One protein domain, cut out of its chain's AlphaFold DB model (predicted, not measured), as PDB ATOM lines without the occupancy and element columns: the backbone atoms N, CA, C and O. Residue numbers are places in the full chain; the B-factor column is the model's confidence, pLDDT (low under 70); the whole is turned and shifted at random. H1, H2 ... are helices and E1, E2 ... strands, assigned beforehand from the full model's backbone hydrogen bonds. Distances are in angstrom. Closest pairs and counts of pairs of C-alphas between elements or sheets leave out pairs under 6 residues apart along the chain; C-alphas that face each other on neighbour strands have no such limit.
ATOM      1  N   LEU A   6      42.227  27.398 -57.986       92.25
ATOM      2  CA  LEU A   6      42.031  27.476 -56.542       92.25
ATOM      3  C   LEU A   6      42.723  28.730 -56.021       92.25
ATOM      4  O   LEU A   6      43.943  28.853 -56.117       92.25
ATOM      5  N   ILE A   7      41.939  29.651 -55.472       95.12
ATOM      6  CA  ILE A   7      42.425  30.911 -54.909       95.12
ATOM      7  C   ILE A   7      42.322  30.811 -53.389       95.12
ATOM      8  O   ILE A   7      41.256  30.522 -52.848       95.12
ATOM      9  N   ALA A   8      43.445  31.010 -52.707       97.12
ATOM     10  CA  ALA A   8      43.511  31.002 -51.254       97.12
ATOM     11  C   ALA A   8      42.933  32.280 -50.636       97.12
ATOM     12  O   ALA A   8      42.768  33.294 -51.319       97.12
ATOM     13  N   LEU A   9      42.697  32.259 -49.325       97.25
ATOM     14  CA  LEU A   9      42.229  33.441 -48.604       97.25
ATOM     15  C   LEU A   9      43.318  34.531 -48.556       97.25
ATOM     16  O   LEU A   9      44.507  34.203 -48.447       97.25
ATOM     17  N   PRO A  10      42.950  35.821 -48.633       96.88
ATOM     18  CA  PRO A  10      43.918  36.909 -48.627       96.88
ATOM     19  C   PRO A  10      44.493  37.124 -47.212       96.88
ATOM     20  O   PRO A  10      43.749  37.204 -46.235       96.88
ATOM     21  N   PRO A  11      45.820  37.267 -47.056       96.25
ATOM     22  CA  PRO A  11      46.454  37.395 -45.744       96.25
ATOM     23  C   PRO A  11      46.085  38.679 -45.005       96.25
ATOM     24  O   PRO A  11      46.117  38.717 -43.775       96.25
ATOM     25  N   THR A  12      45.718  39.726 -45.741       96.44
ATOM     26  CA  THR A  12      45.349  41.031 -45.189       96.44
ATOM     27  C   THR A  12      44.133  40.964 -44.271       96.44
ATOM     28  O   THR A  12      44.075  41.728 -43.315       96.44
ATOM     29  N   GLU A  13      43.206  40.028 -44.499       95.19
ATOM     30  CA  GLU A  13      42.029  39.828 -43.638       95.19
ATOM     31  C   GLU A  13      42.404  39.325 -42.235       95.19
ATOM     32  O   GLU A  13      41.725  39.632 -41.258       95.19
ATOM     33  N   PHE A  14      43.519  38.598 -42.110       96.62
ATOM     34  CA  PHE A  14      43.928  37.947 -40.860       96.62
ATOM     35  C   PHE A  14      45.126  38.618 -40.184       96.62
ATOM     36  O   PHE A  14      45.410  38.342 -39.017       96.62
ATOM     37  N   ALA A  15      45.829  39.509 -40.888       94.88
ATOM     38  CA  ALA A  15      46.998  40.213 -40.368       94.88
ATOM     39  C   ALA A  15      46.744  40.919 -39.018       94.88
ATOM     40  O   ALA A  15      47.583  40.766 -38.125       94.88
ATOM     41  N   PRO A  16      45.601  41.605 -38.788       96.00
ATOM     42  CA  PRO A  16      45.328  42.220 -37.490       96.00
ATOM     43  C   PRO A  16      45.245  41.190 -36.358       96.00
ATOM     44  O   PRO A  16      45.803  41.412 -35.285       96.00
ATOM     45  N   LEU A  17      44.628  40.027 -36.606       96.06
ATOM     46  CA  LEU A  17      44.459  38.973 -35.600       96.06
ATOM     47  C   LEU A  17      45.808  38.415 -35.145       96.06
ATOM     48  O   LEU A  17      46.020  38.180 -33.960       96.06
ATOM     49  N   LEU A  18      46.761  38.274 -36.068       95.00
ATOM     50  CA  LEU A  18      48.105  37.772 -35.767       95.00
ATOM     51  C   LEU A  18      48.893  38.676 -34.802       95.00
ATOM     52  O   LEU A  18      49.838  38.207 -34.164       95.00
ATOM     53  N   THR A  19      48.511  39.947 -34.661       95.69
ATOM     54  CA  THR A  19      49.139  40.891 -33.719       95.69
ATOM     55  C   THR A  19      48.496  40.915 -32.332       95.69
ATOM     56  O   THR A  19      49.064  41.492 -31.407       95.69
ATOM     57  N   LEU A  20      47.332  40.283 -32.160       97.44
ATOM     58  CA  LEU A  20      46.598  40.299 -30.898       97.44
ATOM     59  C   LEU A  20      47.249  39.404 -29.834       97.44
ATOM     60  O   LEU A  20      47.854  38.370 -30.131       97.44
ATOM     61  N   SER A  21      47.068  39.777 -28.565       98.00
ATOM     62  CA  SER A  21      47.387  38.905 -27.430       98.00
ATOM     63  C   SER A  21      46.444  37.700 -27.382       98.00
ATOM     64  O   SER A  21      45.334  37.751 -27.914       98.00
ATOM     65  N   ASP A  22      46.842  36.625 -26.697       97.94
ATOM     66  CA  ASP A  22      45.999  35.426 -26.558       97.94
ATOM     67  C   ASP A  22      44.640  35.733 -25.916       97.94
ATOM     68  O   ASP A  22      43.615  35.195 -26.329       97.94
ATOM     69  N   GLN A  23      44.596  36.666 -24.959       98.06
ATOM     70  CA  GLN A  23      43.340  37.094 -24.342       98.06
ATOM     71  C   GLN A  23      42.417  37.799 -25.348       98.06
ATOM     72  O   GLN A  23      41.204  37.597 -25.321       98.06
ATOM     73  N   ALA A  24      42.971  38.640 -26.224       98.06
ATOM     74  CA  ALA A  24      42.195  39.325 -27.253       98.06
ATOM     75  C   ALA A  24      41.731  38.359 -28.354       98.06
ATOM     76  O   ALA A  24      40.591  38.463 -28.801       98.06
ATOM     77  N   LEU A  25      42.561  37.377 -28.722       98.12
ATOM     78  CA  LEU A  25      42.179  36.288 -29.626       98.12
ATOM     79  C   LEU A  25      41.019  35.467 -29.059       98.12
ATOM     80  O   LEU A  25      40.019  35.265 -29.749       98.12
ATOM     81  N   ALA A  26      41.100  35.075 -27.786       97.69
ATOM     82  CA  ALA A  26      40.058  34.293 -27.129       97.69
ATOM     83  C   ALA A  26      38.700  35.018 -27.116       97.69
ATOM     84  O   ALA A  26      37.665  34.385 -27.315       97.69
ATOM     85  N   LYS A  27      38.690  36.353 -26.968       97.56
ATOM     86  CA  LYS A  27      37.462  37.171 -27.075       97.56
ATOM     87  C   LYS A  27      36.815  37.116 -28.461       97.56
ATOM     88  O   LYS A  27      35.623  37.376 -28.573       97.56
ATOM     89  N   GLN A  28      37.583  36.787 -29.496       95.88
ATOM     90  CA  GLN A  28      37.099  36.592 -30.863       95.88
ATOM     91  C   GLN A  28      36.923  35.109 -31.226       95.88
ATOM     92  O   GLN A  28      36.713  34.776 -32.390       95.88
ATOM     93  N   GLY A  29      37.017  34.201 -30.248       96.81
ATOM     94  CA  GLY A  29      36.926  32.757 -30.477       96.81
ATOM     95  C   GLY A  29      38.134  32.162 -31.208       96.81
ATOM     96  O   GLY A  29      38.060  31.027 -31.669       96.81
ATOM     97  N   ALA A  30      39.234  32.907 -31.320       97.88
ATOM     98  CA  ALA A  30      40.471  32.459 -31.941       97.88
ATOM     99  C   ALA A  30      41.475  31.961 -30.893       97.88
ATOM    100  O   ALA A  30      41.470  32.388 -29.736       97.88
ATOM    101  N   GLN A  31      42.370  31.071 -31.310       98.06
ATOM    102  CA  GLN A  31      43.428  30.506 -30.477       98.06
ATOM    103  C   GLN A  31      44.749  30.494 -31.235       98.06
ATOM    104  O   GLN A  31      44.789  30.166 -32.421       98.06
ATOM    105  N   ARG A  32      45.837  30.817 -30.536       98.12
ATOM    106  CA  ARG A  32      47.194  30.707 -31.068       98.12
ATOM    107  C   ARG A  32      47.735  29.307 -30.821       98.12
ATOM    108  O   ARG A  32      47.776  28.856 -29.680       98.12
ATOM    109  N   HIS A  33      48.156  28.634 -31.885       97.38
ATOM    110  CA  HIS A  33      48.728  27.290 -31.848       97.38
ATOM    111  C   HIS A  33      50.146  27.305 -32.421       97.38
ATOM    112  O   HIS A  33      50.462  28.100 -33.305       97.38
ATOM    113  N   ILE A  34      50.979  26.385 -31.941       98.12
ATOM    114  CA  ILE A  34      52.259  26.041 -32.565       98.12
ATOM    115  C   ILE A  34      52.097  24.651 -33.173       98.12
ATOM    116  O   ILE A  34      51.674  23.723 -32.481       98.12
ATOM    117  N   ALA A  35      52.409  24.504 -34.458       98.00
ATOM    118  CA  ALA A  35      52.334  23.212 -35.125       98.00
ATOM    119  C   ALA A  35      53.293  22.211 -34.464       98.00
ATOM    120  O   ALA A  35      54.495  22.459 -34.352       98.00
ATOM    121  N   THR A  36      52.777  21.061 -34.038       97.88
ATOM    122  CA  THR A  36      53.583  20.006 -33.397       97.88
ATOM    123  C   THR A  36      54.137  18.993 -34.399       97.88
ATOM    124  O   THR A  36      55.029  18.219 -34.060       97.88
ATOM    125  N   ALA A  37      53.647  19.026 -35.639       97.25
ATOM    126  CA  ALA A  37      54.041  18.163 -36.743       97.25
ATOM    127  C   ALA A  37      53.956  18.928 -38.074       97.25
ATOM    128  O   ALA A  37      53.362  20.000 -38.146       97.25
ATOM    129  N   ASN A  38      54.511  18.350 -39.142       96.56
ATOM    130  CA  ASN A  38      54.482  18.929 -40.495       96.56
ATOM    131  C   ASN A  38      53.162  18.687 -41.258       96.56
ATOM    132  O   ASN A  38      53.090  18.950 -42.454       96.56
ATOM    133  N   THR A  39      52.150  18.120 -40.599       95.44
ATOM    134  CA  THR A  39      50.856  17.745 -41.189       95.44
ATOM    135  C   THR A  39      49.734  17.971 -40.187       95.44
ATOM    136  O   THR A  39      49.969  17.887 -38.981       95.44
ATOM    137  N   GLY A  40      48.505  18.159 -40.672       95.75
ATOM    138  CA  GLY A  40      47.322  18.328 -39.817       95.75
ATOM    139  C   GLY A  40      47.051  19.786 -39.438       95.75
ATOM    140  O   GLY A  40      46.126  20.065 -38.678       95.75
ATOM    141  N   TYR A  41      47.807  20.713 -40.025       97.75
ATOM    142  CA  TYR A  41      47.697  22.151 -39.815       97.75
ATOM    143  C   TYR A  41      47.534  22.868 -41.168       97.75
ATOM    144  O   TYR A  41      48.393  23.668 -41.553       97.75
ATOM    145  N   PRO A  42      46.450  22.590 -41.923       97.88
ATOM    146  CA  PRO A  42      46.298  23.075 -43.291       97.88
ATOM    147  C   PRO A  42      46.044  24.584 -43.315       97.88
ATOM    148  O   PRO A  42      44.974  25.054 -42.921       97.88
ATOM    149  N   CYS A  43      47.002  25.360 -43.822       97.88
ATOM    150  CA  CYS A  43      46.868  26.807 -43.901       97.88
ATOM    151  C   CYS A  43      45.999  27.228 -45.094       97.88
ATOM    152  O   CYS A  43      46.299  26.919 -46.250       97.88
ATOM    153  N   ARG A  44      44.952  28.023 -44.837       97.69
ATOM    154  CA  ARG A  44      44.024  28.497 -45.883       97.69
ATOM    155  C   ARG A  44      44.527  29.673 -46.725       97.69
ATOM    156  O   ARG A  44      43.874  30.014 -47.704       97.69
ATOM    157  N   ILE A  45      45.682  30.246 -46.383       97.94
ATOM    158  CA  ILE A  45      46.348  31.308 -47.159       97.94
ATOM    159  C   ILE A  45      47.396  30.718 -48.109       97.94
ATOM    160  O   ILE A  45      47.444  31.083 -49.282       97.94
ATOM    161  N   SER A  46      48.244  29.801 -47.627       97.12
ATOM    162  CA  SER A  46      49.286  29.198 -48.468       97.12
ATOM    163  C   SER A  46      48.839  27.937 -49.202       97.12
ATOM    164  O   SER A  46      49.548  27.504 -50.099       97.12
ATOM    165  N   LEU A  47      47.692  27.346 -48.845       96.81
ATOM    166  CA  LEU A  47      47.223  26.053 -49.374       96.81
ATOM    167  C   LEU A  47      48.226  24.906 -49.143       96.81
ATOM    168  O   LEU A  47      48.271  23.939 -49.896       96.81
ATOM    169  N   GLU A  48      49.011  25.023 -48.077       96.88
ATOM    170  CA  GLU A  48      50.031  24.071 -47.637       96.88
ATOM    171  C   GLU A  48      49.849  23.840 -46.133       96.88
ATOM    172  O   GLU A  48      49.375  24.736 -45.423       96.88
ATOM    173  N   ASP A  49      50.245  22.671 -45.633       97.44
ATOM    174  CA  ASP A  49      50.354  22.451 -44.192       97.44
ATOM    175  C   ASP A  49      51.443  23.342 -43.573       97.44
ATOM    176  O   ASP A  49      52.474  23.653 -44.183       97.44
ATOM    177  N   ALA A  50      51.204  23.758 -42.333       97.62
ATOM    178  CA  ALA A  50      52.230  24.364 -41.501       97.62
ATOM    179  C   ALA A  50      53.307  23.334 -41.132       97.62
ATOM    180  O   ALA A  50      53.022  22.148 -40.956       97.62
ATOM    181  N   LYS A  51      54.550  23.792 -40.999       97.94
ATOM    182  CA  LYS A  51      55.668  22.965 -40.542       97.94
ATOM    183  C   LYS A  51      55.729  22.969 -39.023       97.94
ATOM    184  O   LYS A  51      55.301  23.927 -38.390       97.94
ATOM    185  N   GLN A  52      56.300  21.925 -38.436       98.12
ATOM    186  CA  GLN A  52      56.545  21.860 -37.002       98.12
ATOM    187  C   GLN A  52      57.286  23.120 -36.523       98.12
ATOM    188  O   GLN A  52      58.307  23.501 -37.094       98.12
ATOM    189  N   GLY A  53      56.767  23.753 -35.472       98.25
ATOM    190  CA  GLY A  53      57.274  25.015 -34.934       98.25
ATOM    191  C   GLY A  53      56.658  26.277 -35.548       98.25
ATOM    192  O   GLY A  53      56.808  27.345 -34.958       98.25
ATOM    193  N   ASP A  54      55.934  26.185 -36.671       98.00
ATOM    194  CA  ASP A  54      55.221  27.333 -37.241       98.00
ATOM    195  C   ASP A  54      54.104  27.804 -36.292       98.00
ATOM    196  O   ASP A  54      53.339  27.002 -35.745       98.00
ATOM    197  N   GLU A  55      53.965  29.126 -36.146       98.19
ATOM    198  CA  GLU A  55      52.847  29.744 -35.426       98.19
ATOM    199  C   GLU A  55      51.617  29.890 -36.329       98.19
ATOM    200  O   GLU A  55      51.690  30.366 -37.470       98.19
ATOM    201  N   LEU A  56      50.461  29.520 -35.785       97.88
ATOM    202  CA  LEU A  56      49.167  29.514 -36.447       97.88
ATOM    203  C   LEU A  56      48.109  30.167 -35.562       97.88
ATOM    204  O   LEU A  56      48.190  30.133 -34.334       97.88
ATOM    205  N   LEU A  57      47.054  30.664 -36.197       98.31
ATOM    206  CA  LEU A  57      45.772  30.891 -35.546       98.31
ATOM    207  C   LEU A  57      44.779  29.820 -35.984       98.31
ATOM    208  O   LEU A  57      44.614  29.590 -37.182       98.31
ATOM    209  N   LEU A  58      44.102  29.216 -35.012       98.44
ATOM    210  CA  LEU A  58      42.860  28.479 -35.199       98.44
ATOM    211  C   LEU A  58      41.705  29.434 -34.898       98.44
ATOM    212  O   LEU A  58      41.605  29.940 -33.781       98.44
ATOM    213  N   LEU A  59      40.851  29.714 -35.881       98.06
ATOM    214  CA  LEU A  59      39.792  30.719 -35.747       98.06
ATOM    215  C   LEU A  59      38.511  30.321 -36.491       98.06
ATOM    216  O   LEU A  59      38.592  29.574 -37.471       98.06
ATOM    217  N   PRO A  60      37.333  30.805 -36.052       97.75
ATOM    218  CA  PRO A  60      36.085  30.625 -36.782       97.75
ATOM    219  C   PRO A  60      36.066  31.483 -38.054       97.75
ATOM    220  O   PRO A  60      36.441  32.652 -38.030       97.75
ATOM    221  N   TYR A  61      35.593  30.916 -39.160       97.69
ATOM    222  CA  TYR A  61      35.470  31.596 -40.447       97.69
ATOM    223  C   TYR A  61      34.131  31.261 -41.116       97.69
ATOM    224  O   TYR A  61      33.678  30.114 -41.093       97.69
ATOM    225  N   GLU A  62      33.484  32.261 -41.714       96.62
ATOM    226  CA  GLU A  62      32.218  32.096 -42.433       96.62
ATOM    227  C   GLU A  62      32.492  31.769 -43.905       96.62
ATOM    228  O   GLU A  62      32.912  32.614 -44.690       96.62
ATOM    229  N   HIS A  63      32.277  30.511 -44.287       94.00
ATOM    230  CA  HIS A  63      32.563  30.021 -45.636       94.00
ATOM    231  C   HIS A  63      31.457  30.357 -46.638       94.00
ATOM    232  O   HIS A  63      31.733  30.521 -47.824       94.00
ATOM    233  N   GLN A  64      30.209  30.398 -46.171       95.94
ATOM    234  CA  GLN A  64      29.025  30.650 -46.987       95.94
ATOM    235  C   GLN A  64      28.097  31.596 -46.218       95.94
ATOM    236  O   GLN A  64      27.311  31.116 -45.404       95.94
ATOM    237  N   PRO A  65      28.186  32.921 -46.434       95.88
ATOM    238  CA  PRO A  65      27.415  33.906 -45.670       95.88
ATOM    239  C   PRO A  65      25.985  34.115 -46.197       95.88
ATOM    240  O   PRO A  65      25.171  34.762 -45.543       95.88
ATOM    241  N   ALA A  66      25.662  33.593 -47.387       97.25
ATOM    242  CA  ALA A  66      24.357  33.789 -48.011       97.25
ATOM    243  C   ALA A  66      23.220  33.225 -47.142       97.25
ATOM    244  O   ALA A  66      23.316  32.108 -46.629       97.25
ATOM    245  N   ALA A  67      22.116  33.971 -47.036       96.56
ATOM    246  CA  ALA A  67      20.909  33.572 -46.312       96.56
ATOM    247  C   ALA A  67      20.178  32.429 -47.042       96.56
ATOM    248  O   ALA A  67      19.192  32.628 -47.748       96.56
ATOM    249  N   SER A  68      20.709  31.218 -46.902       96.75
ATOM    250  CA  SER A  68      20.221  29.994 -47.530       96.75
ATOM    251  C   SER A  68      20.428  28.801 -46.591       96.75
ATOM    252  O   SER A  68      21.239  28.893 -45.665       96.75
ATOM    253  N   PRO A  69      19.781  27.649 -46.842       97.44
ATOM    254  CA  PRO A  69      20.059  26.414 -46.102       97.44
ATOM    255  C   PRO A  69      21.525  25.948 -46.166       97.44
ATOM    256  O   PRO A  69      21.931  25.123 -45.357       97.44
ATOM    257  N   TYR A  70      22.323  26.475 -47.103       97.25
ATOM    258  CA  TYR A  70      23.751  26.179 -47.246       97.25
ATOM    259  C   TYR A  70      24.667  27.117 -46.445       97.25
ATOM    260  O   TYR A  70      25.888  26.995 -46.554       97.25
ATOM    261  N   ARG A  71      24.116  28.058 -45.658       97.62
ATOM    262  CA  ARG A  71      24.916  28.947 -44.804       97.62
ATOM    263  C   ARG A  71      25.822  28.115 -43.895       97.62
ATOM    264  O   ARG A  71      25.345  27.233 -43.185       97.62
ATOM    265  N   ALA A  72      27.121  28.406 -43.902       97.31
ATOM    266  CA  ALA A  72      28.108  27.574 -43.223       97.31
ATOM    267  C   ALA A  72      29.286  28.386 -42.682       97.31
ATOM    268  O   ALA A  72      29.832  29.265 -43.352       97.31
ATOM    269  N   SER A  73      29.726  28.011 -41.485       97.50
ATOM    270  CA  SER A  73      30.927  28.516 -40.824       97.50
ATOM    271  C   SER A  73      31.675  27.365 -40.166       97.50
ATOM    272  O   SER A  73      31.055  26.391 -39.737       97.50
ATOM    273  N   GLY A  74      32.991  27.480 -40.046       97.19
ATOM    274  CA  GLY A  74      33.817  26.447 -39.439       97.19
ATOM    275  C   GLY A  74      35.200  26.955 -39.044       97.19
ATOM    276  O   GLY A  74      35.565  28.085 -39.372       97.19
ATOM    277  N   PRO A  75      35.967  26.143 -38.303       97.81
ATOM    278  CA  PRO A  75      37.317  26.504 -37.913       97.81
ATOM    279  C   PRO A  75      38.295  26.384 -39.090       97.81
ATOM    280  O   PRO A  75      38.247  25.428 -39.868       97.81
ATOM    281  N   ILE A  76      39.237  27.322 -39.180       98.19
ATOM    282  CA  ILE A  76      40.352  27.282 -40.133       98.19
ATOM    283  C   ILE A  76      41.687  27.565 -39.447       98.19
ATOM    284  O   ILE A  76      41.729  28.248 -38.425       98.19
ATOM    285  N   HIS A  77      42.776  27.092 -40.060       98.31
ATOM    286  CA  HIS A  77      44.131  27.491 -39.693       98.31
ATOM    287  C   HIS A  77      44.672  28.579 -40.624       98.31
ATOM    288  O   HIS A  77      44.604  28.481 -41.857       98.31
ATOM    289  N   VAL A  78      45.286  29.590 -40.017       98.00
ATOM    290  CA  VAL A  78      45.997  30.678 -40.688       98.00
ATOM    291  C   VAL A  78      47.411  30.771 -40.123       98.00
ATOM    292  O   VAL A  78      47.588  31.039 -38.940       98.00
ATOM    293  N   ARG A  79      48.425  30.537 -40.961       97.88
ATOM    294  CA  ARG A  79      49.837  30.558 -40.558       97.88
ATOM    295  C   ARG A  79      50.383  31.983 -40.564       97.88
ATOM    296  O   ARG A  79      50.162  32.723 -41.526       97.88
ATOM    297  N   ARG A  80      51.150  32.343 -39.531       97.38
ATOM    298  CA  ARG A  80      51.882  33.615 -39.479       97.38
ATOM    299  C   ARG A  80      52.825  33.725 -40.684       97.38
ATOM    300  O   ARG A  80      53.589  32.811 -40.969       97.38
ATOM    301  N   GLY A  81      52.772  34.854 -41.392       95.69
ATOM    302  CA  GLY A  81      53.652  35.122 -42.538       95.69
ATOM    303  C   GLY A  81      53.333  34.325 -43.809       95.69
ATOM    304  O   GLY A  81      54.136  34.330 -44.738       95.69
ATOM    305  N   ALA A  82      52.184  33.642 -43.883       96.81
ATOM    306  CA  ALA A  82      51.767  32.970 -45.110       96.81
ATOM    307  C   ALA A  82      51.509  33.966 -46.254       96.81
ATOM    308  O   ALA A  82      50.900  35.017 -46.062       96.81
ATOM    309  N   VAL A  83      51.930  33.587 -47.460       96.75
ATOM    310  CA  VAL A  83      51.681  34.337 -48.698       96.75
ATOM    311  C   VAL A  83      50.514  33.694 -49.438       96.75
ATOM    312  O   VAL A  83      50.468  32.466 -49.548       96.75
ATOM    313  N   GLN A  84      49.585  34.515 -49.941       97.38
ATOM    314  CA  GLN A  84      48.433  34.035 -50.703       97.38
ATOM    315  C   GLN A  84      48.894  33.211 -51.903       97.38
ATOM    316  O   GLN A  84      49.760  33.640 -52.671       97.38
ATOM    317  N   ARG A  85      48.295  32.036 -52.088       96.50
ATOM    318  CA  ARG A  85      48.533  31.205 -53.269       96.50
ATOM    319  C   ARG A  85      47.329  31.185 -54.201       96.50
ATOM    320  O   ARG A  85      46.179  31.173 -53.769       96.50
ATOM    321  N   VAL A  86      47.629  31.117 -55.493       95.12
ATOM    322  CA  VAL A  86      46.685  30.749 -56.547       95.12
ATOM    323  C   VAL A  86      47.261  29.524 -57.236       95.12
ATOM    324  O   VAL A  86      48.376  29.574 -57.758       95.12
ATOM    325  N   LEU A  87      46.538  28.409 -57.186       92.50
ATOM    326  CA  LEU A  87      46.949  27.162 -57.819       92.50
ATOM    327  C   LEU A  87      46.173  26.977 -59.129       92.50
ATOM    328  O   LEU A  87      44.939  27.063 -59.123       92.50
ATOM    329  N   PRO A  88      46.862  26.707 -60.249       89.44
ATOM    330  CA  PRO A  88      46.194  26.365 -61.495       89.44
ATOM    331  C   PRO A  88      45.546  24.979 -61.385       89.44
ATOM    332  O   PRO A  88      46.101  24.076 -60.752       89.44
ATOM    333  N   CYS A  89      44.386  24.793 -62.021       75.19
ATOM    334  CA  CYS A  89      43.847  23.452 -62.239       75.19
ATOM    335  C   CYS A  89      44.759  22.720 -63.237       75.19
ATOM    336  O   CYS A  89      45.134  23.289 -64.265       75.19
TER     337      CYS A  89
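What this domain is: This is residues 6 to 89 of the 90 residues of an uncharacterized protein of Rhizobacter sp. Root29 (UniProt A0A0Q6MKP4). This is a small sheet of three strands, E1, E2 and E3, in which the long E2-E3 hairpin runs on past the short E1; two short helices, H1 and H2, graze the sheet, and a long loop, residues 35 to 54, joins E1 to E2. Away from the sheet, the two ends of the printed part come side by side, residues 6 to 7 pairing with residues 86 to 87 of E4. The printed part has 84 residues with two named helices and four named strands, in the order H1, H2, E1, E2, E3, E4; the sheet has the order E1, E2, E3, all antiparallel. The class is mixed, helices and strands, with 35 of the 84 residues in named elements, under half. The whole is compact, with a radius of gyration of the C-alphas of 13.3 A and spans of 39 by 37 by 22 A.

Where its parts are: Start at Leu 6 and go on to C-alpha 15 at (46.998, 40.213, -40.368), where H1 begins; it ends at residue 18. H2 holds residues 22 to 27 and is 8.7 A long. E1 follows as residues 31 to 34, 10.1 A long. After the loop, find C-alpha 55 at (52.847, 29.744, -35.426): from there E2 runs 26.5 A to residue 64, and it bends by 54 degrees at residue 60. E3, residues 72 to 79, is 22.1 A long. E4, residues 86 to 88, ends at C-alpha 88 at (46.194, 26.365, -61.495).

How they stand to each other: Look first at the sheet, a meander, each strand the antiparallel neighbour of the one before. E1 and E2 form a hairpin at 133 degrees, with N 31 and O 58 within hydrogen-bond range at 2.8 A. E2 and E3 form a hairpin at 154 degrees; here N 57 and O 78 are 2.8 A apart, and N 74 and O 61 are 2.9 A apart. E1 and E3 are the edge strands. H1 is on the sheet but only grazes it; the closest C-alphas of H1 and E2 are those of Leu 18 and Leu 57, 7.3 A. H2 is on the sheet too and only grazes it, with residues 22 to 26; its closest C-alpha pair with E1 is Leu 25 and Gln 31, 6.0 A. H1 and H2 are close but not clearly touching, with the C-alphas of Leu 17 and Leu 25 6.9 A apart. E4 pairs with no named strand and is apart from E1, E2 and E3. In H2 every O i to N i+4 pair is within hydrogen-bond range; H1 is too short for such a pair.

The domain as a whole: The two C-alphas farthest apart, those of Gln 23 and Cys 89, are 40.3 A apart. The printed part has no cut, and the link E1 to E2, 20 residues, is long. The mean pLDDT of the printed part is 96.7, and no printed residue is under 70.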